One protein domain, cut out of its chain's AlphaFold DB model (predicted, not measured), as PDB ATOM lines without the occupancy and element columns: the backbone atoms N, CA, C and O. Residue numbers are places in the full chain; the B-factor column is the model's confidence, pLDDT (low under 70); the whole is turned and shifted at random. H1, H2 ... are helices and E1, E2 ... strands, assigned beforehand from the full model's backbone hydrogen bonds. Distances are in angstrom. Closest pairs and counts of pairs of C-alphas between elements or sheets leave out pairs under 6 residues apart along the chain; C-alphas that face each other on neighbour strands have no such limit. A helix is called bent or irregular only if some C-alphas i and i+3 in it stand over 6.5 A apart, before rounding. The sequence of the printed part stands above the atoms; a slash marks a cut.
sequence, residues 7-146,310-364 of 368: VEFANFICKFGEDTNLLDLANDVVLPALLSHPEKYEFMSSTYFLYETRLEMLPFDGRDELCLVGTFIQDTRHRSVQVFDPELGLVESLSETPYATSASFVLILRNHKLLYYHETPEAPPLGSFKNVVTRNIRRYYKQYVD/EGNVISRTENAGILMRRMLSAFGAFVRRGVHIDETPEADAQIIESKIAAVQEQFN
ATOM      1  N   VAL A   7      96.948-209.738 287.546       90.44
ATOM      2  CA  VAL A   7      97.110-211.196 287.527       90.44
ATOM      3  C   VAL A   7      96.815-211.785 288.905       90.44
ATOM      4  O   VAL A   7      97.244-211.242 289.924       90.44
ATOM      5  N   GLU A   8      96.067-212.885 288.912       91.06
ATOM      6  CA  GLU A   8      95.861-213.781 290.049       91.06
ATOM      7  C   GLU A   8      96.696-215.050 289.826       91.06
ATOM      8  O   GLU A   8      96.803-215.543 288.698       91.06
ATOM      9  N   PHE A   9      97.285-215.584 290.892       89.81
ATOM     10  CA  PHE A   9      98.024-216.846 290.858       89.81
ATOM     11  C   PHE A   9      97.211-217.940 291.536       89.81
ATOM     12  O   PHE A   9      96.496-217.674 292.502       89.81
ATOM     13  N   ALA A  10      97.298-219.164 291.029       90.50
ATOM     14  CA  ALA A  10      96.595-220.309 291.582       90.50
ATOM     15  C   ALA A  10      97.365-221.610 291.348       90.50
ATOM     16  O   ALA A  10      98.115-221.734 290.381       90.50
ATOM     17  N   ASN A  11      97.112-222.605 292.188       89.00
ATOM     18  CA  ASN A  11      97.471-223.986 291.898       89.00
ATOM     19  C   ASN A  11      96.427-224.634 291.008       89.00
ATOM     20  O   ASN A  11      95.231-224.446 291.224       89.00
ATOM     21  N   PHE A  12      96.879-225.437 290.049       92.69
ATOM     22  CA  PHE A  12      96.035-226.258 289.197       92.69
ATOM     23  C   PHE A  12      96.209-227.735 289.568       92.69
ATOM     24  O   PHE A  12      97.109-228.427 289.096       92.69
ATOM     25  N   ILE A  13      95.327-228.237 290.424       91.12
ATOM     26  CA  ILE A  13      95.399-229.597 290.962       91.12
ATOM     27  C   ILE A  13      94.431-230.476 290.173       91.12
ATOM     28  O   ILE A  13      93.220-230.277 290.239       91.12
ATOM     29  N   CYS A  14      94.950-231.430 289.404       91.69
ATOM     30  CA  CYS A  14      94.188-232.259 288.474       91.69
ATOM     31  C   CYS A  14      94.573-233.725 288.673       91.69
ATOM     32  O   CYS A  14      95.654-234.139 288.252       91.69
ATOM     33  N   LYS A  15      93.674-234.499 289.294       90.50
ATOM     34  CA  LYS A  15      93.912-235.906 289.640       90.50
ATOM     35  C   LYS A  15      92.914-236.841 288.970       90.50
ATOM     36  O   LYS A  15      91.753-236.493 288.718       90.50
ATOM     37  N   PHE A  16      93.371-238.059 288.721       90.06
ATOM     38  CA  PHE A  16      92.638-239.147 288.087       90.06
ATOM     39  C   PHE A  16      92.701-240.395 288.978       90.06
ATOM     40  O   PHE A  16      93.440-241.333 288.715       90.06
ATOM     41  N   GLY A  17      91.930-240.399 290.064       84.69
ATOM     42  CA  GLY A  17      92.114-241.378 291.136       84.69
ATOM     43  C   GLY A  17      93.212-240.948 292.112       84.69
ATOM     44  O   GLY A  17      93.474-239.755 292.259       84.69
ATOM     45  N   GLU A  18      93.797-241.915 292.817       77.12
ATOM     46  CA  GLU A  18      94.750-241.661 293.910       77.12
ATOM     47  C   GLU A  18      96.171-241.401 293.381       77.12
ATOM     48  O   GLU A  18      96.776-240.390 293.735       77.12
ATOM     49  N   ASP A  19      96.635-242.242 292.447       80.06
ATOM     50  CA  ASP A  19      98.043-242.308 292.014       80.06
ATOM     51  C   ASP A  19      98.322-241.687 290.634       80.06
ATOM     52  O   ASP A  19      99.404-241.858 290.080       80.06
ATOM     53  N   THR A  20      97.330-241.064 289.995       85.00
ATOM     54  CA  THR A  20      97.479-240.530 288.631       85.00
ATOM     55  C   THR A  20      97.211-239.034 288.622       85.00
ATOM     56  O   THR A  20      96.114-238.578 288.950       85.00
ATOM     57  N   ASN A  21      98.218-238.275 288.206       87.69
ATOM     58  CA  ASN A  21      98.252-236.822 288.237       87.69
ATOM     59  C   ASN A  21      98.107-236.220 286.832       87.69
ATOM     60  O   ASN A  21      97.956-236.918 285.822       87.69
ATOM     61  N   LEU A  22      98.149-234.886 286.762       89.50
ATOM     62  CA  LEU A  22      97.976-234.111 285.535       89.50
ATOM     63  C   LEU A  22      98.865-234.604 284.388       89.50
ATOM     64  O   LEU A  22      98.371-234.781 283.273       89.50
ATOM     65  N   LEU A  23     100.163-234.798 284.652       89.25
ATOM     66  CA  LEU A  23     101.138-235.138 283.614       89.25
ATOM     67  C   LEU A  23     101.040-236.588 283.139       89.25
ATOM     68  O   LEU A  23     101.408-236.861 282.000       89.25
ATOM     69  N   ASP A  24     100.496-237.496 283.952       89.44
ATOM     70  CA  ASP A  24     100.352-238.909 283.577       89.44
ATOM     71  C   ASP A  24      99.358-239.102 282.435       89.44
ATOM     72  O   ASP A  24      99.575-239.923 281.549       89.44
ATOM     73  N   LEU A  25      98.282-238.309 282.431       91.19
ATOM     74  CA  LEU A  25      97.279-238.301 281.364       91.19
ATOM     75  C   LEU A  25      97.301-236.990 280.570       91.19
ATOM     76  O   LEU A  25      96.287-236.603 279.979       91.19
ATOM     77  N   ALA A  26      98.447-236.296 280.528       91.19
ATOM     78  CA  ALA A  26      98.570-235.045 279.786       91.19
ATOM     79  C   ALA A  26      98.234-235.243 278.306       91.19
ATOM     80  O   ALA A  26      97.368-234.561 277.765       91.19
ATOM     81  N   ASN A  27      98.874-236.226 277.681       90.19
ATOM     82  CA  ASN A  27      98.756-236.497 276.252       90.19
ATOM     83  C   ASN A  27      97.423-237.135 275.849       90.19
ATOM     84  O   ASN A  27      96.913-236.850 274.766       90.19
ATOM     85  N   ASP A  28      96.852-237.966 276.720       90.25
ATOM     86  CA  ASP A  28      95.634-238.723 276.421       90.25
ATOM     87  C   ASP A  28      94.351-237.963 276.782       90.25
ATOM     88  O   ASP A  28      93.305-238.167 276.162       90.25
ATOM     89  N   VAL A  29      94.410-237.090 277.794       93.06
ATOM     90  CA  VAL A  29      93.219-236.474 278.390       93.06
ATOM     91  C   VAL A  29      93.350-234.961 278.517       93.06
ATOM     92  O   VAL A  29      92.524-234.242 277.954       93.06
ATOM     93  N   VAL A  30      94.343-234.456 279.255       93.25
ATOM     94  CA  VAL A  30      94.387-233.035 279.659       93.25
ATOM     95  C   VAL A  30      94.615-232.114 278.462       93.25
ATOM     96  O   VAL A  30      93.820-231.207 278.222       93.25
ATOM     97  N   LEU A  31      95.669-232.348 277.683       92.75
ATOM     98  CA  LEU A  31      96.012-231.520 276.531       92.75
ATOM     99  C   LEU A  31      94.968-231.639 275.418       92.75
ATOM    100  O   LEU A  31      94.515-230.592 274.960       92.75
ATOM    101  N   PRO A  32      94.471-232.835 275.034       91.94
ATOM    102  CA  PRO A  32      93.328-232.927 274.128       91.94
ATOM    103  C   PRO A  32      92.111-232.136 274.622       91.94
ATOM    104  O   PRO A  32      91.473-231.433 273.837       91.94
ATOM    105  N   ALA A  33      91.807-232.170 275.922       92.38
ATOM    106  CA  ALA A  33      90.683-231.428 276.490       92.38
ATOM    107  C   ALA A  33      90.838-229.904 276.440       92.38
ATOM    108  O   ALA A  33      89.831-229.198 276.362       92.38
ATOM    109  N   LEU A  34      92.071-229.403 276.495       92.69
ATOM    110  CA  LEU A  34      92.362-227.971 276.562       92.69
ATOM    111  C   LEU A  34      92.757-227.361 275.209       92.69
ATOM    112  O   LEU A  34      92.529-226.172 275.000       92.69
ATOM    113  N   LEU A  35      93.315-228.156 274.295       90.44
ATOM    114  CA  LEU A  35      93.756-227.740 272.955       90.44
ATOM    115  C   LEU A  35      92.717-228.011 271.861       90.44
ATOM    116  O   LEU A  35      92.817-227.463 270.764       90.44
ATOM    117  N   SER A  36      91.739-228.886 272.112       80.25
ATOM    118  CA  SER A  36      90.685-229.146 271.127       80.25
ATOM    119  C   SER A  36      89.787-227.925 270.906       80.25
ATOM    120  O   SER A  36      89.705-227.029 271.745       80.25
ATOM    121  N   HIS A  37      89.131-227.897 269.738       66.06
ATOM    122  CA  HIS A  37      88.280-226.799 269.268       66.06
ATOM    123  C   HIS A  37      87.386-226.215 270.374       66.06
ATOM    124  O   HIS A  37      86.857-226.982 271.180       66.06
ATOM    125  N   PRO A  38      87.169-224.882 270.376       63.44
ATOM    126  CA  PRO A  38      86.522-224.152 271.460       63.44
ATOM    127  C   PRO A  38      85.130-224.707 271.739       63.44
ATOM    128  O   PRO A  38      84.151-224.399 271.053       63.44
ATOM    129  N   GLU A  39      85.043-225.532 272.771       71.25
ATOM    130  CA  GLU A  39      83.768-226.024 273.247       71.25
ATOM    131  C   GLU A  39      83.036-224.900 273.943       71.25
ATOM    132  O   GLU A  39      83.517-224.326 274.919       71.25
ATOM    133  N   LYS A  40      81.853-224.596 273.422       81.94
ATOM    134  CA  LYS A  40      80.991-223.561 273.962       81.94
ATOM    135  C   LYS A  40      80.168-224.135 275.102       81.94
ATOM    136  O   LYS A  40      79.360-225.043 274.915       81.94
ATOM    137  N   TYR A  41      80.386-223.595 276.292       81.00
ATOM    138  CA  TYR A  41      79.584-223.876 277.466       81.00
ATOM    139  C   TYR A  41      78.562-222.764 277.670       81.00
ATOM    140  O   TYR A  41      78.912-221.648 278.038       81.00
ATOM    141  N   GLU A  42      77.293-223.076 277.445       82.75
ATOM    142  CA  GLU A  42      76.198-222.154 277.722       82.75
ATOM    143  C   GLU A  42      75.809-222.226 279.202       82.75
ATOM    144  O   GLU A  42      75.508-223.296 279.742       82.75
ATOM    145  N   PHE A  43      75.795-221.070 279.856       78.12
ATOM    146  CA  PHE A  43      75.268-220.897 281.199       78.12
ATOM    147  C   PHE A  43      74.484-219.590 281.270       78.12
ATOM    148  O   PHE A  43      75.030-218.506 281.053       78.12
ATOM    149  N   MET A  44      73.196-219.693 281.600       77.44
ATOM    150  CA  MET A  44      72.266-218.563 281.575       77.44
ATOM    151  C   MET A  44      72.252-217.890 280.188       77.44
ATOM    152  O   MET A  44      71.918-218.543 279.205       77.44
ATOM    153  N   SER A  45      72.596-216.602 280.097       78.56
ATOM    154  CA  SER A  45      72.662-215.820 278.853       78.56
ATOM    155  C   SER A  45      74.085-215.662 278.301       78.56
ATOM    156  O   SER A  45      74.313-214.818 277.430       78.56
ATOM    157  N   SER A  46      75.043-216.423 278.834       85.31
ATOM    158  CA  SER A  46      76.463-216.317 278.508       85.31
ATOM    159  C   SER A  46      77.008-217.645 277.997       85.31
ATOM    160  O   SER A  46      76.630-218.720 278.459       85.31
ATOM    161  N   THR A  47      77.935-217.562 277.055       89.94
ATOM    162  CA  THR A  47      78.673-218.685 276.490       89.94
ATOM    163  C   THR A  47      80.139-218.556 276.865       89.94
ATOM    164  O   THR A  47      80.760-217.535 276.595       89.94
ATOM    165  N   TYR A  48      80.705-219.596 277.460       92.00
ATOM    166  CA  TYR A  48      82.091-219.633 277.904       92.00
ATOM    167  C   TYR A  48      82.897-220.614 277.061       92.00
ATOM    168  O   TYR A  48      82.409-221.707 276.772       92.00
ATOM    169  N   PHE A  49      84.120-220.257 276.681       92.44
ATOM    170  CA  PHE A  49      85.007-221.160 275.943       92.44
ATOM    171  C   PHE A  49      86.476-220.744 276.053       92.44
ATOM    172  O   PHE A  49      86.798-219.586 276.322       92.44
ATOM    173  N   LEU A  50      87.365-221.713 275.841       92.75
ATOM    174  CA  LEU A  50      88.800-221.481 275.687       92.75
ATOM    175  C   LEU A  50      89.097-221.116 274.231       92.75
ATOM    176  O   LEU A  50      88.537-221.724 273.323       92.75
ATOM    177  N   TYR A  51      89.964-220.140 274.006       90.50
ATOM    178  CA  TYR A  51      90.303-219.604 272.696       90.50
ATOM    179  C   TYR A  51      91.818-219.493 272.535       90.50
ATOM    180  O   TYR A  51      92.523-219.201 273.502       90.50
ATOM    181  N   GLU A  52      92.304-219.744 271.314       89.44
ATOM    182  CA  GLU A  52      93.733-219.712 270.955       89.44
ATOM    183  C   GLU A  52      94.634-220.493 271.926       89.44
ATOM    184  O   GLU A  52      95.763-220.088 272.223       89.44
ATOM    185  N   THR A  53      94.134-221.631 272.420       92.19
ATOM    186  CA  THR A  53      94.896-222.492 273.315       92.19
ATOM    187  C   THR A  53      96.014-223.198 272.570       92.19
ATOM    188  O   THR A  53      95.800-223.837 271.539       92.19
ATOM    189  N   ARG A  54      97.233-223.068 273.086       92.62
ATOM    190  CA  ARG A  54      98.433-223.658 272.491       92.62
ATOM    191  C   ARG A  54      99.486-223.937 273.552       92.62
ATOM    192  O   ARG A  54      99.448-223.375 274.643       92.62
ATOM    193  N   LEU A  55     100.437-224.786 273.199       92.50
ATOM    194  CA  LEU A  55     101.643-224.990 273.984       92.50
ATOM    195  C   LEU A  55     102.739-224.040 273.495       92.50
ATOM    196  O   LEU A  55     102.913-223.862 272.289       92.50
ATOM    197  N   GLU A  56     103.462-223.432 274.426       91.19
ATOM    198  CA  GLU A  56     104.526-222.472 274.139       91.19
ATOM    199  C   GLU A  56     105.672-222.642 275.144       91.19
ATOM    200  O   GLU A  56     105.429-222.845 276.335       91.19
ATOM    201  N   MET A  57     106.918-222.570 274.666       89.81
ATOM    202  CA  MET A  57     108.100-222.504 275.531       89.81
ATOM    203  C   MET A  57     108.304-221.055 275.962       89.81
ATOM    204  O   MET A  57     108.486-220.171 275.120       89.81
ATOM    205  N   LEU A  58     108.254-220.802 277.267       88.12
ATOM    206  CA  LEU A  58     108.390-219.464 277.828       88.12
ATOM    207  C   LEU A  58     109.513-219.415 278.868       88.12
ATOM    208  O   LEU A  58     109.568-220.291 279.728       88.12
ATOM    209  N   PRO A  59     110.367-218.377 278.859       85.81
ATOM    210  CA  PRO A  59     111.435-218.265 279.838       85.81
ATOM    211  C   PRO A  59     110.869-217.923 281.219       85.81
ATOM    212  O   PRO A  59     110.166-216.922 281.394       85.81
ATOM    213  N   PHE A  60     111.230-218.722 282.214       82.50
ATOM    214  CA  PHE A  60     110.893-218.539 283.616       82.50
ATOM    215  C   PHE A  60     112.079-218.956 284.492       82.50
ATOM    216  O   PHE A  60     112.626-220.043 284.352       82.50
ATOM    217  N   ASP A  61     112.493-218.055 285.381       77.12
ATOM    218  CA  ASP A  61     113.564-218.287 286.359       77.12
ATOM    219  C   ASP A  61     114.864-218.888 285.779       77.12
ATOM    220  O   ASP A  61     115.469-219.807 286.321       77.12
ATOM    221  N   GLY A  62     115.300-218.364 284.627       78.00
ATOM    222  CA  GLY A  62     116.557-218.769 283.986       78.00
ATOM    223  C   GLY A  62     116.489-220.055 283.158       78.00
ATOM    224  O   GLY A  62     117.518-220.457 282.617       78.00
ATOM    225  N   ARG A  63     115.307-220.664 283.006       82.19
ATOM    226  CA  ARG A  63     115.072-221.798 282.103       82.19
ATOM    227  C   ARG A  63     113.830-221.601 281.240       82.19
ATOM    228  O   ARG A  63     112.975-220.785 281.568       82.19
ATOM    229  N   ASP A  64     113.714-222.364 280.162       86.69
ATOM    230  CA  ASP A  64     112.489-222.392 279.368       86.69
ATOM    231  C   ASP A  64     111.503-223.416 279.943       86.69
ATOM    232  O   ASP A  64     111.844-224.573 280.192       86.69
ATOM    233  N   GLU A  65     110.266-222.978 280.158       88.31
ATOM    234  CA  GLU A  65     109.171-223.788 280.679       88.31
ATOM    235  C   GLU A  65     108.134-224.063 279.602       88.31
ATOM    236  O   GLU A  65     107.666-223.149 278.916       88.31
ATOM    237  N   LEU A  66     107.701-225.321 279.515       91.06
ATOM    238  CA  LEU A  66     106.566-225.685 278.684       91.06
ATOM    239  C   LEU A  66     105.269-225.215 279.351       91.06
ATOM    240  O   LEU A  66     104.866-225.713 280.409       91.06
ATOM    241  N   CYS A  67     104.607-224.263 278.706       93.31
ATOM    242  CA  CYS A  67     103.385-223.649 279.194       93.31
ATOM    243  C   CYS A  67     102.214-223.952 278.262       93.31
ATOM    244  O   CYS A  67     102.339-223.866 277.042       93.31
ATOM    245  N   LEU A  68     101.047-224.235 278.836       94.81
ATOM    246  CA  LEU A  68      99.779-224.141 278.121       94.81
ATOM    247  C   LEU A  68      99.247-222.718 278.275       94.81
ATOM    248  O   LEU A  68      98.996-222.258 279.388       94.81
ATOM    249  N   VAL A  69      99.046-222.037 277.155       95.00
ATOM    250  CA  VAL A  69      98.610-220.642 277.125       95.00
ATOM    251  C   VAL A  69      97.326-220.496 276.328       95.00
ATOM    252  O   VAL A  69      97.076-221.274 275.407       95.00
ATOM    253  N   GLY A  70      96.515-219.496 276.660       93.25
ATOM    254  CA  GLY A  70      95.311-219.180 275.896       93.25
ATOM    255  C   GLY A  70      94.482-218.066 276.516       93.25
ATOM    256  O   GLY A  70      94.880-217.426 277.491       93.25
ATOM    257  N   THR A  71      93.297-217.859 275.951       92.81
ATOM    258  CA  THR A  71      92.333-216.858 276.410       92.81
ATOM    259  C   THR A  71      91.022-217.535 276.783       92.81
ATOM    260  O   THR A  71      90.491-218.354 276.038       92.81
ATOM    261  N   PHE A  72      90.470-217.195 277.940       94.38
ATOM    262  CA  PHE A  72      89.141-217.605 278.360       94.38
ATOM    263  C   PHE A  72      88.137-216.501 278.054       94.38
ATOM    264  O   PHE A  72      88.289-215.379 278.534       94.38
ATOM    265  N   ILE A  73      87.128-216.819 277.246       91.38
ATOM    266  CA  ILE A  73      86.139-215.856 276.758       91.38
ATOM    267  C   ILE A  73      84.786-216.141 277.398       91.38
ATOM    268  O   ILE A  73      84.329-217.284 277.418       91.38
ATOM    269  N   GLN A  74      84.134-215.079 277.866       91.25
ATOM    270  CA  GLN A  74      82.718-215.037 278.203       91.25
ATOM    271  C   GLN A  74      81.998-214.175 277.161       91.25
ATOM    272  O   GLN A  74      82.118-212.955 277.157       91.25
ATOM    273  N   ASP A  75      81.227-214.813 276.290       87.94
ATOM    274  CA  ASP A  75      80.408-214.180 275.257       87.94
ATOM    275  C   ASP A  75      78.958-214.074 275.745       87.94
ATOM    276  O   ASP A  75      78.287-215.081 275.970       87.94
ATOM    277  N   THR A  76      78.478-212.859 275.983       83.69
ATOM    278  CA  THR A  76      77.174-212.573 276.596       83.69
ATOM    279  C   THR A  76      76.338-211.682 275.689       83.69
ATOM    280  O   THR A  76      76.848-210.886 274.902       83.69
ATOM    281  N   ARG A  77      75.016-211.765 275.830       79.06
ATOM    282  CA  ARG A  77      74.099-210.798 275.225       79.06
ATOM    283  C   ARG A  77      73.445-209.953 276.304       79.06
ATOM    284  O   ARG A  77      72.710-210.472 277.144       79.06
ATOM    285  N   HIS A  78      73.723-208.654 276.294       74.56
ATOM    286  CA  HIS A  78      73.096-207.723 277.219       74.56
ATOM    287  C   HIS A  78      71.712-207.349 276.696       74.56
ATOM    288  O   HIS A  78      71.597-206.786 275.606       74.56
ATOM    289  N   ARG A  79      70.666-207.670 277.462       72.12
ATOM    290  CA  ARG A  79      69.276-207.376 277.112       72.12
ATOM    291  C   ARG A  79      68.760-206.224 277.966       72.12
ATOM    292  O   ARG A  79      68.549-206.401 279.162       72.12
ATOM    293  N   SER A  80      68.501-205.082 277.338       72.06
ATOM    294  CA  SER A  80      67.739-204.000 277.957       72.06
ATOM    295  C   SER A  80      66.259-204.181 277.646       72.06
ATOM    296  O   SER A  80      65.891-204.506 276.518       72.06
ATOM    297  N   VAL A  81      65.410-204.018 278.659       79.44
ATOM    298  CA  VAL A  81      63.945-204.011 278.506       79.44
ATOM    299  C   VAL A  81      63.403-202.584 278.618       79.44
ATOM    300  O   VAL A  81      62.337-202.288 278.082       79.44
ATOM    301  N   GLN A  82      64.139-201.690 279.284       78.75
ATOM    302  CA  GLN A  82      63.757-200.302 279.527       78.75
ATOM    303  C   GLN A  82      64.987-199.395 279.454       78.75
ATOM    304  O   GLN A  82      66.071-199.766 279.903       78.75
ATOM    305  N   VAL A  83      64.813-198.194 278.916       80.06
ATOM    306  CA  VAL A  83      65.837-197.145 278.879       80.06
ATOM    307  C   VAL A  83      65.280-195.920 279.595       80.06
ATOM    308  O   VAL A  83      64.096-195.609 279.481       80.06
ATOM    309  N   PHE A  84      66.123-195.249 280.377       82.06
ATOM    310  CA  PHE A  84      65.738-194.016 281.049       82.06
ATOM    311  C   PHE A  84      65.819-192.842 280.070       82.06
ATOM    312  O   PHE A  84      66.904-192.483 279.612       82.06
ATOM    313  N   ASP A  85      64.666-192.257 279.771       83.44
ATOM    314  CA  ASP A  85      64.524-191.013 279.035       83.44
ATOM    315  C   ASP A  85      64.379-189.849 280.040       83.44
ATOM    316  O   ASP A  85      63.522-189.913 280.927       83.44
ATOM    317  N   PRO A  86      65.202-188.787 279.954       82.06
ATOM    318  CA  PRO A  86      65.140-187.660 280.887       82.06
ATOM    319  C   PRO A  86      63.788-186.930 280.937       82.06
ATOM    320  O   PRO A  86      63.492-186.293 281.946       82.06
ATOM    321  N   GLU A  87      62.983-186.999 279.874       84.75
ATOM    322  CA  GLU A  87      61.678-186.337 279.771       84.75
ATOM    323  C   GLU A  87      60.517-187.297 280.065       84.75
ATOM    324  O   GLU A  87      59.535-186.908 280.699       84.75
ATOM    325  N   LEU A  88      60.627-188.552 279.619       78.88
ATOM    326  CA  LEU A  88      59.546-189.544 279.682       78.88
ATOM    327  C   LEU A  88      59.699-190.567 280.819       78.88
ATOM    328  O   LEU A  88      58.782-191.351 281.072       78.88
ATOM    329  N   GLY A  89      60.823-190.552 281.538       83.81
ATOM    330  CA  GLY A  89      61.132-191.521 282.585       83.81
ATOM    331  C   GLY A  89      61.564-192.875 282.013       83.81
ATOM    332  O   GLY A  89      62.222-192.949 280.980       83.81
ATOM    333  N   LEU A  90      61.245-193.977 282.695       83.06
ATOM    334  CA  LEU A  90      61.565-195.320 282.199       83.06
ATOM    335  C   LEU A  90      60.643-195.682 281.028       83.06
ATOM    336  O   LEU A  90      59.449-195.903 281.223       83.06
ATOM    337  N   VAL A  91      61.209-195.773 279.826       85.19
ATOM    338  CA  VAL A  91      60.493-196.150 278.601       85.19
ATOM    339  C   VAL A  91      60.872-197.576 278.219       85.19
ATOM    340  O   VAL A  91      62.053-197.928 278.217       85.19
ATOM    341  N   GLU A  92      59.889-198.413 277.883       76.38
ATOM    342  CA  GLU A  92      60.154-199.755 277.358       76.38
ATOM    343  C   GLU A  92      60.902-199.673 276.024       76.38
ATOM    344  O   GLU A  92      60.420-199.114 275.041       76.38
ATOM    345  N   SER A  93      62.103-200.243 276.003       73.44
ATOM    346  CA  SER A  93      62.977-200.289 274.838       73.44
ATOM    347  C   SER A  93      63.745-201.600 274.883       73.44
ATOM    348  O   SER A  93      64.735-201.736 275.599       73.44
ATOM    349  N   LEU A  94      63.263-202.572 274.109       69.81
ATOM    350  CA  LEU A  94      63.898-203.872 273.952       69.81
ATOM    351  C   LEU A  94      65.108-203.747 273.023       69.81
ATOM    352  O   LEU A  94      64.948-203.610 271.811       69.81
ATOM    353  N   SER A  95      66.311-203.822 273.585       76.06
ATOM    354  CA  SER A  95      67.552-203.906 272.813       76.06
ATOM    355  C   SER A  95      68.425-205.054 273.311       76.06
ATOM    356  O   SER A  95      68.443-205.379 274.498       76.06
ATOM    357  N   GLU A  96      69.133-205.699 272.385       71.38
ATOM    358  CA  GLU A  96      70.073-206.778 272.673       71.38
ATOM    359  C   GLU A  96      71.420-206.417 272.044       71.38
ATOM    360  O   GLU A  96      71.497-206.189 270.837       71.38
ATOM    361  N   THR A  97      72.471-206.308 272.858       76.00
ATOM    362  CA  THR A  97      73.821-205.955 272.392       76.00
ATOM    363  C   THR A  97      74.792-207.088 272.726       76.00
ATOM    364  O   THR A  97      74.852-207.492 273.893       76.00
ATOM    365  N   PRO A  98      75.538-207.633 271.744       76.00
ATOM    366  CA  PRO A  98      76.570-208.626 272.017       76.00
ATOM    367  C   PRO A  98      77.737-207.978 272.769       76.00
ATOM    368  O   PRO A  98      78.170-206.877 272.429       76.00
ATOM    369  N   TYR A  99      78.242-208.665 273.786       81.69
ATOM    370  CA  TYR A  99      79.334-208.202 274.631       81.69
ATOM    371  C   TYR A  99      80.190-209.394 275.057       81.69
ATOM    372  O   TYR A  99      79.672-210.355 275.620       81.69
ATOM    373  N   ALA A 100      81.495-209.330 274.797       84.19
ATOM    374  CA  ALA A 100      82.429-210.383 275.167       84.19
ATOM    375  C   ALA A 100      83.529-209.837 276.078       84.19
ATOM    376  O   ALA A 100      84.112-208.789 275.790       84.19
ATOM    377  N   THR A 101      83.827-210.572 277.144       89.50
ATOM    378  CA  THR A 101      84.943-210.300 278.054       89.50
ATOM    379  C   THR A 101      85.916-211.461 278.050       89.50
ATOM    380  O   THR A 101      85.551-212.604 277.763       89.50
ATOM    381  N   SER A 102      87.178-211.163 278.343       90.94
ATOM    382  CA  SER A 102      88.263-212.135 278.281       90.94
ATOM    383  C   SER A 102      89.188-212.055 279.485       90.94
ATOM    384  O   SER A 102      89.347-211.005 280.112       90.94
ATOM    385  N   ALA A 103      89.807-213.192 279.779       93.06
ATOM    386  CA  ALA A 103      90.960-213.310 280.654       93.06
ATOM    387  C   ALA A 103      92.024-214.168 279.959       93.06
ATOM    388  O   ALA A 103      91.696-215.204 279.381       93.06
ATOM    389  N   SER A 104      93.285-213.760 280.014       94.56
ATOM    390  CA  SER A 104      94.396-214.565 279.493       94.56
ATOM    391  C   SER A 104      94.941-215.476 280.587       94.56
ATOM    392  O   SER A 104      94.958-215.094 281.756       94.56
ATOM    393  N   PHE A 105      95.392-216.677 280.235       95.69
ATOM    394  CA  PHE A 105      95.943-217.617 281.208       95.69
ATOM    395  C   PHE A 105      97.230-218.282 280.723       95.69
ATOM    396  O   PHE A 105      97.434-218.495 279.527       95.69
ATOM    397  N   VAL A 106      98.082-218.629 281.688       95.88
ATOM    398  CA  VAL A 106      99.307-219.413 281.502       95.88
ATOM    399  C   VAL A 106      99.314-220.509 282.562       95.88
ATOM    400  O   VAL A 106      99.322-220.208 283.751       95.88
ATOM    401  N   LEU A 107      99.296-221.771 282.140       95.12
ATOM    402  CA  LEU A 107      99.489-222.933 283.002       95.12
ATOM    403  C   LEU A 107     100.895-223.485 282.765       95.12
ATOM    404  O   LEU A 107     101.179-224.025 281.694       95.12
ATOM    405  N   ILE A 108     101.761-223.363 283.765       92.31
ATOM    406  CA  ILE A 108     103.104-223.946 283.736       92.31
ATOM    407  C   ILE A 108     102.950-225.446 283.995       92.31
ATOM    408  O   ILE A 108     102.498-225.849 285.065       92.31
ATOM    409  N   LEU A 109     103.286-226.293 283.017       90.69
ATOM    410  CA  LEU A 109     102.981-227.724 283.121       90.69
ATOM    411  C   LEU A 109     103.804-228.432 284.194       90.69
ATOM    412  O   LEU A 109     103.302-229.360 284.816       90.69
ATOM    413  N   ARG A 110     105.037-227.981 284.423       86.62
ATOM    414  CA  ARG A 110     105.984-228.616 285.340       86.62
ATOM    415  C   ARG A 110     105.571-228.543 286.806       86.62
ATOM    416  O   ARG A 110     105.690-229.529 287.513       86.62
ATOM    417  N   ASN A 111     105.145-227.368 287.261       83.56
ATOM    418  CA  ASN A 111     104.790-227.108 288.660       83.56
ATOM    419  C   ASN A 111     103.298-226.795 288.830       83.56
ATOM    420  O   ASN A 111     102.889-226.318 289.879       83.56
ATOM    421  N   HIS A 112     102.511-226.984 287.769       89.00
ATOM    422  CA  HIS A 112     101.059-226.822 287.733       89.00
ATOM    423  C   HIS A 112     100.546-225.468 288.243       89.00
ATOM    424  O   HIS A 112      99.397-225.354 288.680       89.00
ATOM    425  N   LYS A 113     101.368-224.416 288.169       89.75
ATOM    426  CA  LYS A 113     100.954-223.070 288.562       89.75
ATOM    427  C   LYS A 113     100.193-222.407 287.422       89.75
ATOM    428  O   LYS A 113     100.644-222.374 286.275       89.75
ATOM    429  N   LEU A 114      99.023-221.877 287.757       93.81
ATOM    430  CA  LEU A 114      98.139-221.139 286.871       93.81
ATOM    431  C   LEU A 114      98.263-219.644 287.157       93.81
ATOM    432  O   LEU A 114      98.003-219.176 288.263       93.81
ATOM    433  N   LEU A 115      98.618-218.887 286.129       94.38
ATOM    434  CA  LEU A 115      98.618-217.435 286.128       94.38
ATOM    435  C   LEU A 115      97.388-216.989 285.339       94.38
ATOM    436  O   LEU A 115      97.232-217.367 284.178       94.38
ATOM    437  N   TYR A 116      96.521-216.191 285.954       94.88
ATOM    438  CA  TYR A 116      95.231-215.804 285.391       94.88
ATOM    439  C   TYR A 116      95.088-214.280 285.356       94.88
ATOM    440  O   TYR A 116      95.012-213.624 286.392       94.88
ATOM    441  N   TYR A 117      95.100-213.701 284.159       93.81
ATOM    442  CA  TYR A 117      95.156-212.260 283.936       93.81
ATOM    443  C   TYR A 117      93.798-211.685 283.537       93.81
ATOM    444  O   TYR A 117      93.231-212.024 282.495       93.81
ATOM    445  N   HIS A 118      93.301-210.765 284.359       90.81
ATOM    446  CA  HIS A 118      92.068-210.031 284.128       90.81
ATOM    447  C   HIS A 118      92.345-208.800 283.260       90.81
ATOM    448  O   HIS A 118      92.804-207.770 283.749       90.81
ATOM    449  N   GLU A 119      92.041-208.913 281.967       82.44
ATOM    450  CA  GLU A 119      92.252-207.860 280.960       82.44
ATOM    451  C   GLU A 119      91.219-206.739 281.005       82.44
ATOM    452  O   GLU A 119      91.481-205.635 280.524       82.44
ATOM    453  N   THR A 120      90.042-207.018 281.565       83.00
ATOM    454  CA  THR A 120      88.916-206.082 281.636       83.00
ATOM    455  C   THR A 120      88.215-206.161 282.999       83.00
ATOM    456  O   THR A 120      88.330-207.184 283.682       83.00
ATOM    457  N   PRO A 121      87.464-205.119 283.414       80.56
ATOM    458  CA  PRO A 121      86.754-205.113 284.697       80.56
ATOM    459  C   PRO A 121      85.791-206.285 284.881       80.56
ATOM    460  O   PRO A 121      85.660-206.816 285.980       80.56
ATOM    461  N   GLU A 122      85.152-206.698 283.790       85.75
ATOM    462  CA  GLU A 122      84.176-207.786 283.739       85.75
ATOM    463  C   GLU A 122      84.786-209.074 283.159       85.75
ATOM    464  O   GLU A 122      84.073-209.943 282.653       85.75
ATOM    465  N   ALA A 123      86.118-209.202 283.211       89.00
ATOM    466  CA  ALA A 123      86.806-210.425 282.823       89.00
ATOM    467  C   ALA A 123      86.258-211.616 283.629       89.00
ATOM    468  O   ALA A 123      86.085-211.502 284.851       89.00
ATOM    469  N   PRO A 124      85.999-212.762 282.976       91.69
ATOM    470  CA  PRO A 124      85.390-213.906 283.631       91.69
ATOM    471  C   PRO A 124      86.224-214.364 284.839       91.69
ATOM    472  O   PRO A 124      87.455-214.406 284.757       91.69
ATOM    473  N   PRO A 125      85.595-214.728 285.968       91.50
ATOM    474  CA  PRO A 125      86.318-215.114 287.172       91.50
ATOM    475  C   PRO A 125      86.947-216.506 287.044       91.50
ATOM    476  O   PRO A 125      86.445-217.373 286.322       91.50
ATOM    477  N   LEU A 126      87.984-216.757 287.847       91.69
ATOM    478  CA  LEU A 126      88.685-218.044 287.918       91.69
ATOM    479  C   LEU A 126      87.749-219.236 288.202       91.69
ATOM    480  O   LEU A 126      87.957-220.333 287.692       91.69
ATOM    481  N   GLY A 127      86.666-219.023 288.957       91.00
ATOM    482  CA  GLY A 127      85.648-220.052 289.195       91.00
ATOM    483  C   GLY A 127      84.912-220.488 287.920       91.00
ATOM    484  O   GLY A 127      84.667-221.680 287.723       91.00
ATOM    485  N   SER A 128      84.609-219.553 287.012       91.94
ATOM    486  CA  SER A 128      84.022-219.877 285.704       91.94
ATOM    487  C   SER A 128      85.014-220.651 284.839       91.94
ATOM    488  O   SER A 128      84.631-221.636 284.203       91.94
ATOM    489  N   PHE A 129      86.294-220.266 284.878       94.31
ATOM    490  CA  PHE A 129      87.373-221.001 284.217       94.31
ATOM    491  C   PHE A 129      87.474-222.444 284.742       94.31
ATOM    492  O   PHE A 129      87.403-223.386 283.949       94.31
ATOM    493  N   LYS A 130      87.513-222.638 286.073       94.69
ATOM    494  CA  LYS A 130      87.505-223.964 286.724       94.69
ATOM    495  C   LYS A 130      86.352-224.824 286.215       94.69
ATOM    496  O   LYS A 130      86.566-225.983 285.865       94.69
ATOM    497  N   ASN A 131      85.140-224.277 286.141       92.50
ATOM    498  CA  ASN A 131      83.956-225.025 285.714       92.50
ATOM    499  C   ASN A 131      84.060-225.521 284.265       92.50
ATOM    500  O   ASN A 131      83.754-226.686 283.991       92.50
ATOM    501  N   VAL A 132      84.513-224.662 283.348       93.12
ATOM    502  CA  VAL A 132      84.673-225.020 281.930       93.12
ATOM    503  C   VAL A 132      85.781-226.053 281.754       93.12
ATOM    504  O   VAL A 132      85.551-227.094 281.138       93.12
ATOM    505  N   VAL A 133      86.943-225.836 282.370       94.50
ATOM    506  CA  VAL A 133      88.063-226.782 282.304       94.50
ATOM    507  C   VAL A 133      87.690-228.135 282.917       94.50
ATOM    508  O   VAL A 133      87.906-229.173 282.290       94.50
ATOM    509  N   THR A 134      87.033-228.139 284.082       94.88
ATOM    510  CA  THR A 134      86.521-229.364 284.726       94.88
ATOM    511  C   THR A 134      85.618-230.140 283.775       94.88
ATOM    512  O   THR A 134      85.725-231.361 283.666       94.88
ATOM    513  N   ARG A 135      84.698-229.453 283.089       92.12
ATOM    514  CA  ARG A 135      83.759-230.088 282.161       92.12
ATOM    515  C   ARG A 135      84.488-230.717 280.976       92.12
ATOM    516  O   ARG A 135      84.195-231.869 280.648       92.12
ATOM    517  N   ASN A 136      85.422-229.986 280.372       92.19
ATOM    518  CA  ASN A 136      86.172-230.452 279.210       92.19
ATOM    519  C   ASN A 136      87.019-231.678 279.565       92.19
ATOM    520  O   ASN A 136      86.862-232.728 278.939       92.19
ATOM    521  N   ILE A 137      87.833-231.587 280.624       94.31
ATOM    522  CA  ILE A 137      88.693-232.693 281.069       94.31
ATOM    523  C   ILE A 137      87.847-233.903 281.468       94.31
ATOM    524  O   ILE A 137      88.107-235.005 280.995       94.31
ATOM    525  N   ARG A 138      86.771-233.717 282.249       93.75
ATOM    526  CA  ARG A 138      85.884-234.820 282.664       93.75
ATOM    527  C   ARG A 138      85.335-235.605 281.478       93.75
ATOM    528  O   ARG A 138      85.138-236.814 281.583       93.75
ATOM    529  N   ARG A 139      85.043-234.933 280.366       92.00
ATOM    530  CA  ARG A 139      84.510-235.590 279.176       92.00
ATOM    531  C   ARG A 139      85.563-236.439 278.474       92.00
ATOM    532  O   ARG A 139      85.291-237.606 278.211       92.00
ATOM    533  N   TYR A 140      86.734-235.868 278.195       93.19
ATOM    534  CA  TYR A 140      87.844-236.618 277.598       93.19
ATOM    535  C   TYR A 140      88.263-237.777 278.496       93.19
ATOM    536  O   TYR A 140      88.439-238.894 278.025       93.19
ATOM    537  N   TYR A 141      88.287-237.546 279.806       94.69
ATOM    538  CA  TYR A 141      88.575-238.576 280.788       94.69
ATOM    539  C   TYR A 141      87.549-239.709 280.765       94.69
ATOM    540  O   TYR A 141      87.905-240.883 280.762       94.69
ATOM    541  N   LYS A 142      86.255-239.373 280.702       93.62
ATOM    542  CA  LYS A 142      85.191-240.372 280.572       93.62
ATOM    543  C   LYS A 142      85.399-241.232 279.325       93.62
ATOM    544  O   LYS A 142      85.278-242.447 279.425       93.62
ATOM    545  N   GLN A 143      85.695-240.607 278.187       93.50
ATOM    546  CA  GLN A 143      85.942-241.322 276.937       93.50
ATOM    547  C   GLN A 143      87.159-242.242 277.060       93.50
ATOM    548  O   GLN A 143      87.036-243.435 276.810       93.50
ATOM    549  N   TYR A 144      88.278-241.716 277.557       94.38
ATOM    550  CA  TYR A 144      89.496-242.478 277.813       94.38
ATOM    551  C   TYR A 144      89.238-243.718 278.688       94.38
ATOM    552  O   TYR A 144      89.619-244.834 278.338       94.38
ATOM    553  N   VAL A 145      88.518-243.552 279.801       93.44
ATOM    554  CA  VAL A 145      88.178-244.664 280.700       93.44
ATOM    555  C   VAL A 145      87.228-245.663 280.033       93.44
ATOM    556  O   VAL A 145      87.407-246.872 280.191       93.44
ATOM    557  N   ASP A 146      86.223-245.194 279.289       94.50
ATOM    558  CA  ASP A 146      85.285-246.063 278.572       94.50
ATOM    559  C   ASP A 146      86.013-246.901 277.493       94.50
ATOM    560  O   ASP A 146      85.734-248.099 277.367       94.50
ATOM    561  N   GLU A 310      95.132-208.710 257.370       33.06
ATOM    562  CA  GLU A 310      96.283-209.590 257.621       33.06
ATOM    563  C   GLU A 310      97.347-208.978 258.557       33.06
ATOM    564  O   GLU A 310      98.054-209.714 259.245       33.06
ATOM    565  N   GLY A 311      97.424-207.646 258.688       25.34
ATOM    566  CA  GLY A 311      98.411-206.977 259.556       25.34
ATOM    567  C   GLY A 311      98.052-206.964 261.050       25.34
ATOM    568  O   GLY A 311      98.903-206.702 261.900       25.34
ATOM    569  N   ASN A 312      96.794-207.262 261.389       33.78
ATOM    570  CA  ASN A 312      96.265-207.163 262.755       33.78
ATOM    571  C   ASN A 312      96.442-208.453 263.582       33.78
ATOM    572  O   ASN A 312      96.275-208.439 264.801       33.78
ATOM    573  N   VAL A 313      96.771-209.574 262.932       33.72
ATOM    574  CA  VAL A 313      96.985-210.872 263.597       33.72
ATOM    575  C   VAL A 313      98.398-210.959 264.181       33.72
ATOM    576  O   VAL A 313      98.559-211.414 265.312       33.72
ATOM    577  N   ILE A 314      99.399-210.434 263.463       29.34
ATOM    578  CA  ILE A 314     100.811-210.418 263.888       29.34
ATOM    579  C   ILE A 314     100.997-209.519 265.123       29.34
ATOM    580  O   ILE A 314     101.650-209.910 266.087       29.34
ATOM    581  N   SER A 315     100.325-208.360 265.167       37.62
ATOM    582  CA  SER A 315     100.389-207.460 266.328       37.62
ATOM    583  C   SER A 315      99.713-208.038 267.577       37.62
ATOM    584  O   SER A 315     100.126-207.734 268.693       37.62
ATOM    585  N   ARG A 316      98.685-208.887 267.438       47.47
ATOM    586  CA  ARG A 316      98.035-209.551 268.583       47.47
ATOM    587  C   ARG A 316      98.879-210.686 269.155       47.47
ATOM    588  O   ARG A 316      98.944-210.809 270.374       47.47
ATOM    589  N   THR A 317      99.540-211.473 268.308       51.53
ATOM    590  CA  THR A 317     100.391-212.590 268.755       51.53
ATOM    591  C   THR A 317     101.675-212.104 269.426       51.53
ATOM    592  O   THR A 317     102.023-212.620 270.485       51.53
ATOM    593  N   GLU A 318     102.320-211.057 268.897       50.25
ATOM    594  CA  GLU A 318     103.470-210.422 269.563       50.25
ATOM    595  C   GLU A 318     103.081-209.835 270.930       50.25
ATOM    596  O   GLU A 318     103.772-210.056 271.926       50.25
ATOM    597  N   ASN A 319     101.925-209.168 271.013       69.00
ATOM    598  CA  ASN A 319     101.420-208.625 272.277       69.00
ATOM    599  C   ASN A 319     101.045-209.720 273.290       69.00
ATOM    600  O   ASN A 319     101.276-209.546 274.487       69.00
ATOM    601  N   ALA A 320     100.510-210.856 272.831       73.06
ATOM    602  CA  ALA A 320     100.203-211.998 273.688       73.06
ATOM    603  C   ALA A 320     101.481-212.622 274.275       73.06
ATOM    604  O   ALA A 320     101.546-212.851 275.481       73.06
ATOM    605  N   GLY A 321     102.524-212.818 273.460       78.19
ATOM    606  CA  GLY A 321     103.816-213.331 273.933       78.19
ATOM    607  C   GLY A 321     104.489-212.404 274.955       78.19
ATOM    608  O   GLY A 321     105.022-212.868 275.965       78.19
ATOM    609  N   ILE A 322     104.415-211.083 274.748       83.88
ATOM    610  CA  ILE A 322     104.908-210.087 275.715       83.88
ATOM    611  C   ILE A 322     104.122-210.169 277.028       83.88
ATOM    612  O   ILE A 322     104.724-210.210 278.103       83.88
ATOM    613  N   LEU A 323     102.789-210.225 276.959       84.38
ATOM    614  CA  LEU A 323     101.933-210.344 278.137       84.38
ATOM    615  C   LEU A 323     102.260-211.606 278.947       84.38
ATOM    616  O   LEU A 323     102.455-211.515 280.158       84.38
ATOM    617  N   MET A 324     102.401-212.756 278.288       87.19
ATOM    618  CA  MET A 324     102.726-214.031 278.939       87.19
ATOM    619  C   MET A 324     104.084-213.978 279.655       87.19
ATOM    620  O   MET A 324     104.191-214.385 280.813       87.19
ATOM    621  N   ARG A 325     105.110-213.382 279.030       85.19
ATOM    622  CA  ARG A 325     106.423-213.162 279.671       85.19
ATOM    623  C   ARG A 325     106.332-212.220 280.873       85.19
ATOM    624  O   ARG A 325     106.991-212.449 281.886       85.19
ATOM    625  N   ARG A 326     105.496-211.179 280.802       86.62
ATOM    626  CA  ARG A 326     105.254-210.269 281.936       86.62
ATOM    627  C   ARG A 326     104.537-210.969 283.086       86.62
ATOM    628  O   ARG A 326     104.920-210.757 284.234       86.62
ATOM    629  N   MET A 327     103.552-211.818 282.793       87.00
ATOM    630  CA  MET A 327     102.877-212.645 283.797       87.00
ATOM    631  C   MET A 327     103.884-213.554 284.513       87.00
ATOM    632  O   MET A 327     103.927-213.559 285.741       87.00
ATOM    633  N   LEU A 328     104.759-214.240 283.771       85.75
ATOM    634  CA  LEU A 328     105.820-215.078 284.342       85.75
ATOM    635  C   LEU A 328     106.829-214.278 285.173       85.75
ATOM    636  O   LEU A 328     107.199-214.694 286.269       85.75
ATOM    637  N   SER A 329     107.233-213.095 284.709       85.12
ATOM    638  CA  SER A 329     108.100-212.205 285.489       85.12
ATOM    639  C   SER A 329     107.434-211.740 286.788       85.12
ATOM    640  O   SER A 329     108.111-211.632 287.814       85.12
ATOM    641  N   ALA A 330     106.130-211.448 286.760       83.81
ATOM    642  CA  ALA A 330     105.360-211.078 287.944       83.81
ATOM    643  C   ALA A 330     105.254-212.248 288.922       83.81
ATOM    644  O   ALA A 330     105.432-212.055 290.123       83.81
ATOM    645  N   PHE A 331     105.052-213.460 288.404       84.06
ATOM    646  CA  PHE A 331     105.063-214.672 289.207       84.06
ATOM    647  C   PHE A 331     106.434-214.904 289.857       84.06
ATOM    648  O   PHE A 331     106.510-215.076 291.065       84.06
ATOM    649  N   GLY A 332     107.543-214.760 289.126       81.38
ATOM    650  CA  GLY A 332     108.884-214.860 289.719       81.38
ATOM    651  C   GLY A 332     109.142-213.814 290.815       81.38
ATOM    652  O   GLY A 332     109.827-214.084 291.800       81.38
ATOM    653  N   ALA A 333     108.574-212.608 290.690       81.12
ATOM    654  CA  ALA A 333     108.633-211.597 291.746       81.12
ATOM    655  C   ALA A 333     107.750-211.939 292.957       81.12
ATOM    656  O   ALA A 333     108.146-211.646 294.082       81.12
ATOM    657  N   PHE A 334     106.587-212.556 292.731       78.06
ATOM    658  CA  PHE A 334     105.685-213.056 293.771       78.06
ATOM    659  C   PHE A 334     106.342-214.164 294.603       78.06
ATOM    660  O   PHE A 334     106.365-214.081 295.825       78.06
ATOM    661  N   VAL A 335     106.986-215.124 293.940       75.25
ATOM    662  CA  VAL A 335     107.717-216.237 294.568       75.25
ATOM    663  C   VAL A 335     108.823-215.728 295.491       75.25
ATOM    664  O   VAL A 335     108.903-216.101 296.660       75.25
ATOM    665  N   ARG A 336     109.624-214.762 295.020       73.25
ATOM    666  CA  ARG A 336     110.687-214.132 295.823       73.25
ATOM    667  C   ARG A 336     110.190-213.389 297.070       73.25
ATOM    668  O   ARG A 336     111.011-213.048 297.916       73.25
ATOM    669  N   ARG A 337     108.886-213.113 297.193       66.56
ATOM    670  CA  ARG A 337     108.272-212.461 298.364       66.56
ATOM    671  C   ARG A 337     107.762-213.449 299.423       66.56
ATOM    672  O   ARG A 337     107.028-213.032 300.306       66.56
ATOM    673  N   GLY A 338     108.167-214.717 299.361       57.41
ATOM    674  CA  GLY A 338     107.852-215.708 300.398       57.41
ATOM    675  C   GLY A 338     106.764-216.708 300.014       57.41
ATOM    676  O   GLY A 338     106.266-217.418 300.877       57.41
ATOM    677  N   VAL A 339     106.406-216.794 298.729       60.50
ATOM    678  CA  VAL A 339     105.598-217.904 298.212       60.50
ATOM    679  C   VAL A 339     106.566-218.972 297.732       60.50
ATOM    680  O   VAL A 339     107.194-218.816 296.685       60.50
ATOM    681  N   HIS A 340     106.740-220.025 298.525       55.62
ATOM    682  CA  HIS A 340     107.627-221.124 298.168       55.62
ATOM    683  C   HIS A 340     107.080-221.857 296.933       55.62
ATOM    684  O   HIS A 340     105.969-222.380 296.943       55.62
ATOM    685  N   ILE A 341     107.857-221.865 295.844       53.72
ATOM    686  CA  ILE A 341     107.757-222.930 294.843       53.72
ATOM    687  C   ILE A 341     108.631-224.031 295.403       53.72
ATOM    688  O   ILE A 341     109.853-223.889 295.411       53.72
ATOM    689  N   ASP A 342     108.013-225.074 295.931       55.53
ATOM    690  CA  ASP A 342     108.769-226.187 296.475       55.53
ATOM    691  C   ASP A 342     109.611-226.836 295.367       55.53
ATOM    692  O   ASP A 342     109.136-227.111 294.259       55.53
ATOM    693  N   GLU A 343     110.901-227.021 295.650       49.34
ATOM    694  CA  GLU A 343     111.790-227.783 294.785       49.34
ATOM    695  C   GLU A 343     111.346-229.244 294.852       49.34
ATOM    696  O   GLU A 343     111.423-229.891 295.900       49.34
ATOM    697  N   THR A 344     110.831-229.761 293.736       53.91
ATOM    698  CA  THR A 344     110.506-231.180 293.612       53.91
ATOM    699  C   THR A 344     111.785-231.986 293.868       53.91
ATOM    700  O   THR A 344     112.821-231.637 293.287       53.91
ATOM    701  N   PRO A 345     111.762-233.041 294.707       52.94
ATOM    702  CA  PRO A 345     112.929-233.886 294.933       52.94
ATOM    703  C   PRO A 345     113.573-234.316 293.610       52.94
ATOM    704  O   PRO A 345     112.883-234.579 292.628       52.94
ATOM    705  N   GLU A 346     114.904-234.410 293.564       55.81
ATOM    706  CA  GLU A 346     115.661-234.602 292.313       55.81
ATOM    707  C   GLU A 346     115.216-235.846 291.508       55.81
ATOM    708  O   GLU A 346     115.258-235.850 290.276       55.81
ATOM    709  N   ALA A 347     114.728-236.886 292.196       51.91
ATOM    710  CA  ALA A 347     114.152-238.083 291.581       51.91
ATOM    711  C   ALA A 347     112.809-237.811 290.873       51.91
ATOM    712  O   ALA A 347     112.602-238.267 289.747       51.91
ATOM    713  N   ASP A 348     111.930-237.023 291.489       62.59
ATOM    714  CA  ASP A 348     110.632-236.639 290.925       62.59
ATOM    715  C   ASP A 348     110.805-235.604 289.809       62.59
ATOM    716  O   ASP A 348     110.106-235.648 288.794       62.59
ATOM    717  N   ALA A 349     111.820-234.741 289.919       68.75
ATOM    718  CA  ALA A 349     112.201-233.814 288.863       68.75
ATOM    719  C   ALA A 349     112.580-234.548 287.563       68.75
ATOM    720  O   ALA A 349     112.127-234.152 286.493       68.75
ATOM    721  N   GLN A 350     113.338-235.652 287.630       73.06
ATOM    722  CA  GLN A 350     113.665-236.459 286.441       73.06
ATOM    723  C   GLN A 350     112.424-237.099 285.805       73.06
ATOM    724  O   GLN A 350     112.316-237.163 284.577       73.06
ATOM    725  N   ILE A 351     111.474-237.554 286.626       76.88
ATOM    726  CA  ILE A 351     110.208-238.119 286.148       76.88
ATOM    727  C   ILE A 351     109.396-237.039 285.430       76.88
ATOM    728  O   ILE A 351     108.964-237.262 284.296       76.88
ATOM    729  N   ILE A 352     109.237-235.864 286.045       77.94
ATOM    730  CA  ILE A 352     108.530-234.720 285.461       77.94
ATOM    731  C   ILE A 352     109.190-234.286 284.148       77.94
ATOM    732  O   ILE A 352     108.488-234.107 283.156       77.94
ATOM    733  N   GLU A 353     110.521-234.190 284.098       81.38
ATOM    734  CA  GLU A 353     111.255-233.866 282.868       81.38
ATOM    735  C   GLU A 353     110.999-234.893 281.764       81.38
ATOM    736  O   GLU A 353     110.759-234.518 280.619       81.38
ATOM    737  N   SER A 354     110.969-236.189 282.092       82.69
ATOM    738  CA  SER A 354     110.648-237.225 281.104       82.69
ATOM    739  C   SER A 354     109.218-237.095 280.564       82.69
ATOM    740  O   SER A 354     108.997-237.243 279.361       82.69
ATOM    741  N   LYS A 355     108.249-236.757 281.430       83.50
ATOM    742  CA  LYS A 355     106.849-236.540 281.041       83.50
ATOM    743  C   LYS A 355     106.719-235.291 280.165       83.50
ATOM    744  O   LYS A 355     106.032-235.331 279.149       83.50
ATOM    745  N   ILE A 356     107.411-234.203 280.512       83.06
ATOM    746  CA  ILE A 356     107.459-232.976 279.702       83.06
ATOM    747  C   ILE A 356     108.097-233.254 278.341       83.06
ATOM    748  O   ILE A 356     107.531-232.858 277.325       83.06
ATOM    749  N   ALA A 357     109.218-233.976 278.297       83.81
ATOM    750  CA  ALA A 357     109.874-234.349 277.049       83.81
ATOM    751  C   ALA A 357     108.947-235.183 276.147       83.81
ATOM    752  O   ALA A 357     108.860-234.924 274.948       83.81
ATOM    753  N   ALA A 358     108.180-236.118 276.721       83.62
ATOM    754  CA  ALA A 358     107.182-236.889 275.979       83.62
ATOM    755  C   ALA A 358     106.061-236.004 275.400       83.62
ATOM    756  O   ALA A 358     105.604-236.232 274.279       83.62
ATOM    757  N   VAL A 359     105.625-234.970 276.131       81.50
ATOM    758  CA  VAL A 359     104.681-233.965 275.610       81.50
ATOM    759  C   VAL A 359     105.318-233.169 274.465       81.50
ATOM    760  O   VAL A 359     104.700-232.999 273.415       81.50
ATOM    761  N   GLN A 360     106.554-232.696 274.631       82.56
ATOM    762  CA  GLN A 360     107.266-231.935 273.597       82.56
ATOM    763  C   GLN A 360     107.420-232.743 272.305       82.56
ATOM    764  O   GLN A 360     107.149-232.220 271.222       82.56
ATOM    765  N   GLU A 361     107.789-234.020 272.417       82.88
ATOM    766  CA  GLU A 361     107.929-234.931 271.280       82.88
ATOM    767  C   GLU A 361     106.592-235.137 270.556       82.88
ATOM    768  O   GLU A 361     106.513-234.958 269.338       82.88
ATOM    769  N   GLN A 362     105.515-235.433 271.291       82.00
ATOM    770  CA  GLN A 362     104.196-235.675 270.702       82.00
ATOM    771  C   GLN A 362     103.631-234.452 269.966       82.00
ATOM    772  O   GLN A 362     102.958-234.603 268.943       82.00
ATOM    773  N   PHE A 363     103.894-233.247 270.474       78.19
ATOM    774  CA  PHE A 363     103.401-231.997 269.890       78.19
ATOM    775  C   PHE A 363     104.423-231.298 268.978       78.19
ATOM    776  O   PHE A 363     104.134-230.216 268.467       78.19
ATOM    777  N   ASN A 364     105.580-231.922 268.724       79.62
ATOM    778  CA  ASN A 364     106.668-231.391 267.896       79.62
ATOM    779  C   ASN A 364     107.111-229.975 268.317       79.62
ATOM    780  O   ASN A 364     107.299-229.080 267.487       79.62
TER     781      ASN A 364
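AT A GLANCE: This is residues 7 to 146 and 310 to 364 of the 368 residues of an uncharacterized protein of Capsulimonas corticalis (UniProt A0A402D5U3). A twisted sheet of six strands, curled like part of a barrel, lies between helices H2 and H3, while the hairpin of E4 and E5 reaches far beyond this body as a long two-stranded arm. H1 packs beside H2, H4 lies beyond H1 at the far end from the arm, and residues 310 to 316 stick out. The printed part has 195 residues with four named helices and six named strands, in the order E1, H1, E2, E3, E4, E5, E6, H2, H3, H4; the class is mixed, helices and strands. The sheet, in order E1, E6, E5, E4, E3, E2, is antiparallel throughout. The whole is only just loose, close to compact, with a radius of gyration of the C-alphas of 20.0 A, and elongated, spanning 74 by 43 by 39 A.

IN THESE COORDINATES: E1, residues 7 to 16, begins with C-alpha 7 at (97.110, -211.196, 287.527) and is 28.3 A long. H1 is residues 26 to 35, irregular, with C-alphas 28 and 31 7.2 A apart; E2 is residues 41 to 43. E3, residues 46 to 60, is 34.9 A long and bends by 80 degrees at residue 57. E4, residues 63 to 85, measures 59.3 A, and E5, residues 89 to 108, 53.1 A. E6 is residues 113 to 118. H2, residues 126 to 146, is 29.7 A long, H3, residues 311 to 335, 37.4 A, and H4, residues 346 to 363, 25.7 A, ending with C-alpha 363 at (103.401, -231.997, 269.890).

HOW THE PARTS SIT: E1 and E6 are antiparallel, with N 8 and O 116 at 2.8 A. E2, E3, E4, E5 and E6 form a meander, each strand the antiparallel neighbour of the one before; within hydrogen-bond range are N 41 and O 48 at 2.8 A, N 56 and O 67 at 2.9 A, N 72 and O 103 at 2.7 A, and N 106 and O 115 at 2.9 A. The sheet curls round H2, whose C-alpha 132 is 7.1 A from that of Phe 49 in E3, their closest. H1 and H2 touch at a steep tilt of 44 degrees, opposite ways, the closest C-alphas being those of Ala 33 and Ile 137, 5.2 A. The sheet curls round H3 too, with the C-alphas of Phe 60 in E3 and Leu 328 6.2 A apart, their closest. H4 only grazes the sheet and only just touches H1, with 3 pairs of C-alphas within 8 A, closest Asn 27 and Val 359 at 6.5 A. H2 and H3 are apart. Every O i to N i+4 pair is within hydrogen-bond range in H2 and H4, but 4 of 6 in H1 and 19 of 21 in H3.

THE WHOLE: The C-alphas of Glu 87 and Ala 347, the two farthest apart, are 74.6 A from each other. Residues 147 to 309 are not printed, and C-alphas 146 and 310 are 43.5 A apart across this cut. Of the links that are printed whole, none is long. Mean pLDDT of the printed part is 82.0; residues 37 to 38, 94, 310 to 319 and 337 to 349 are under 70.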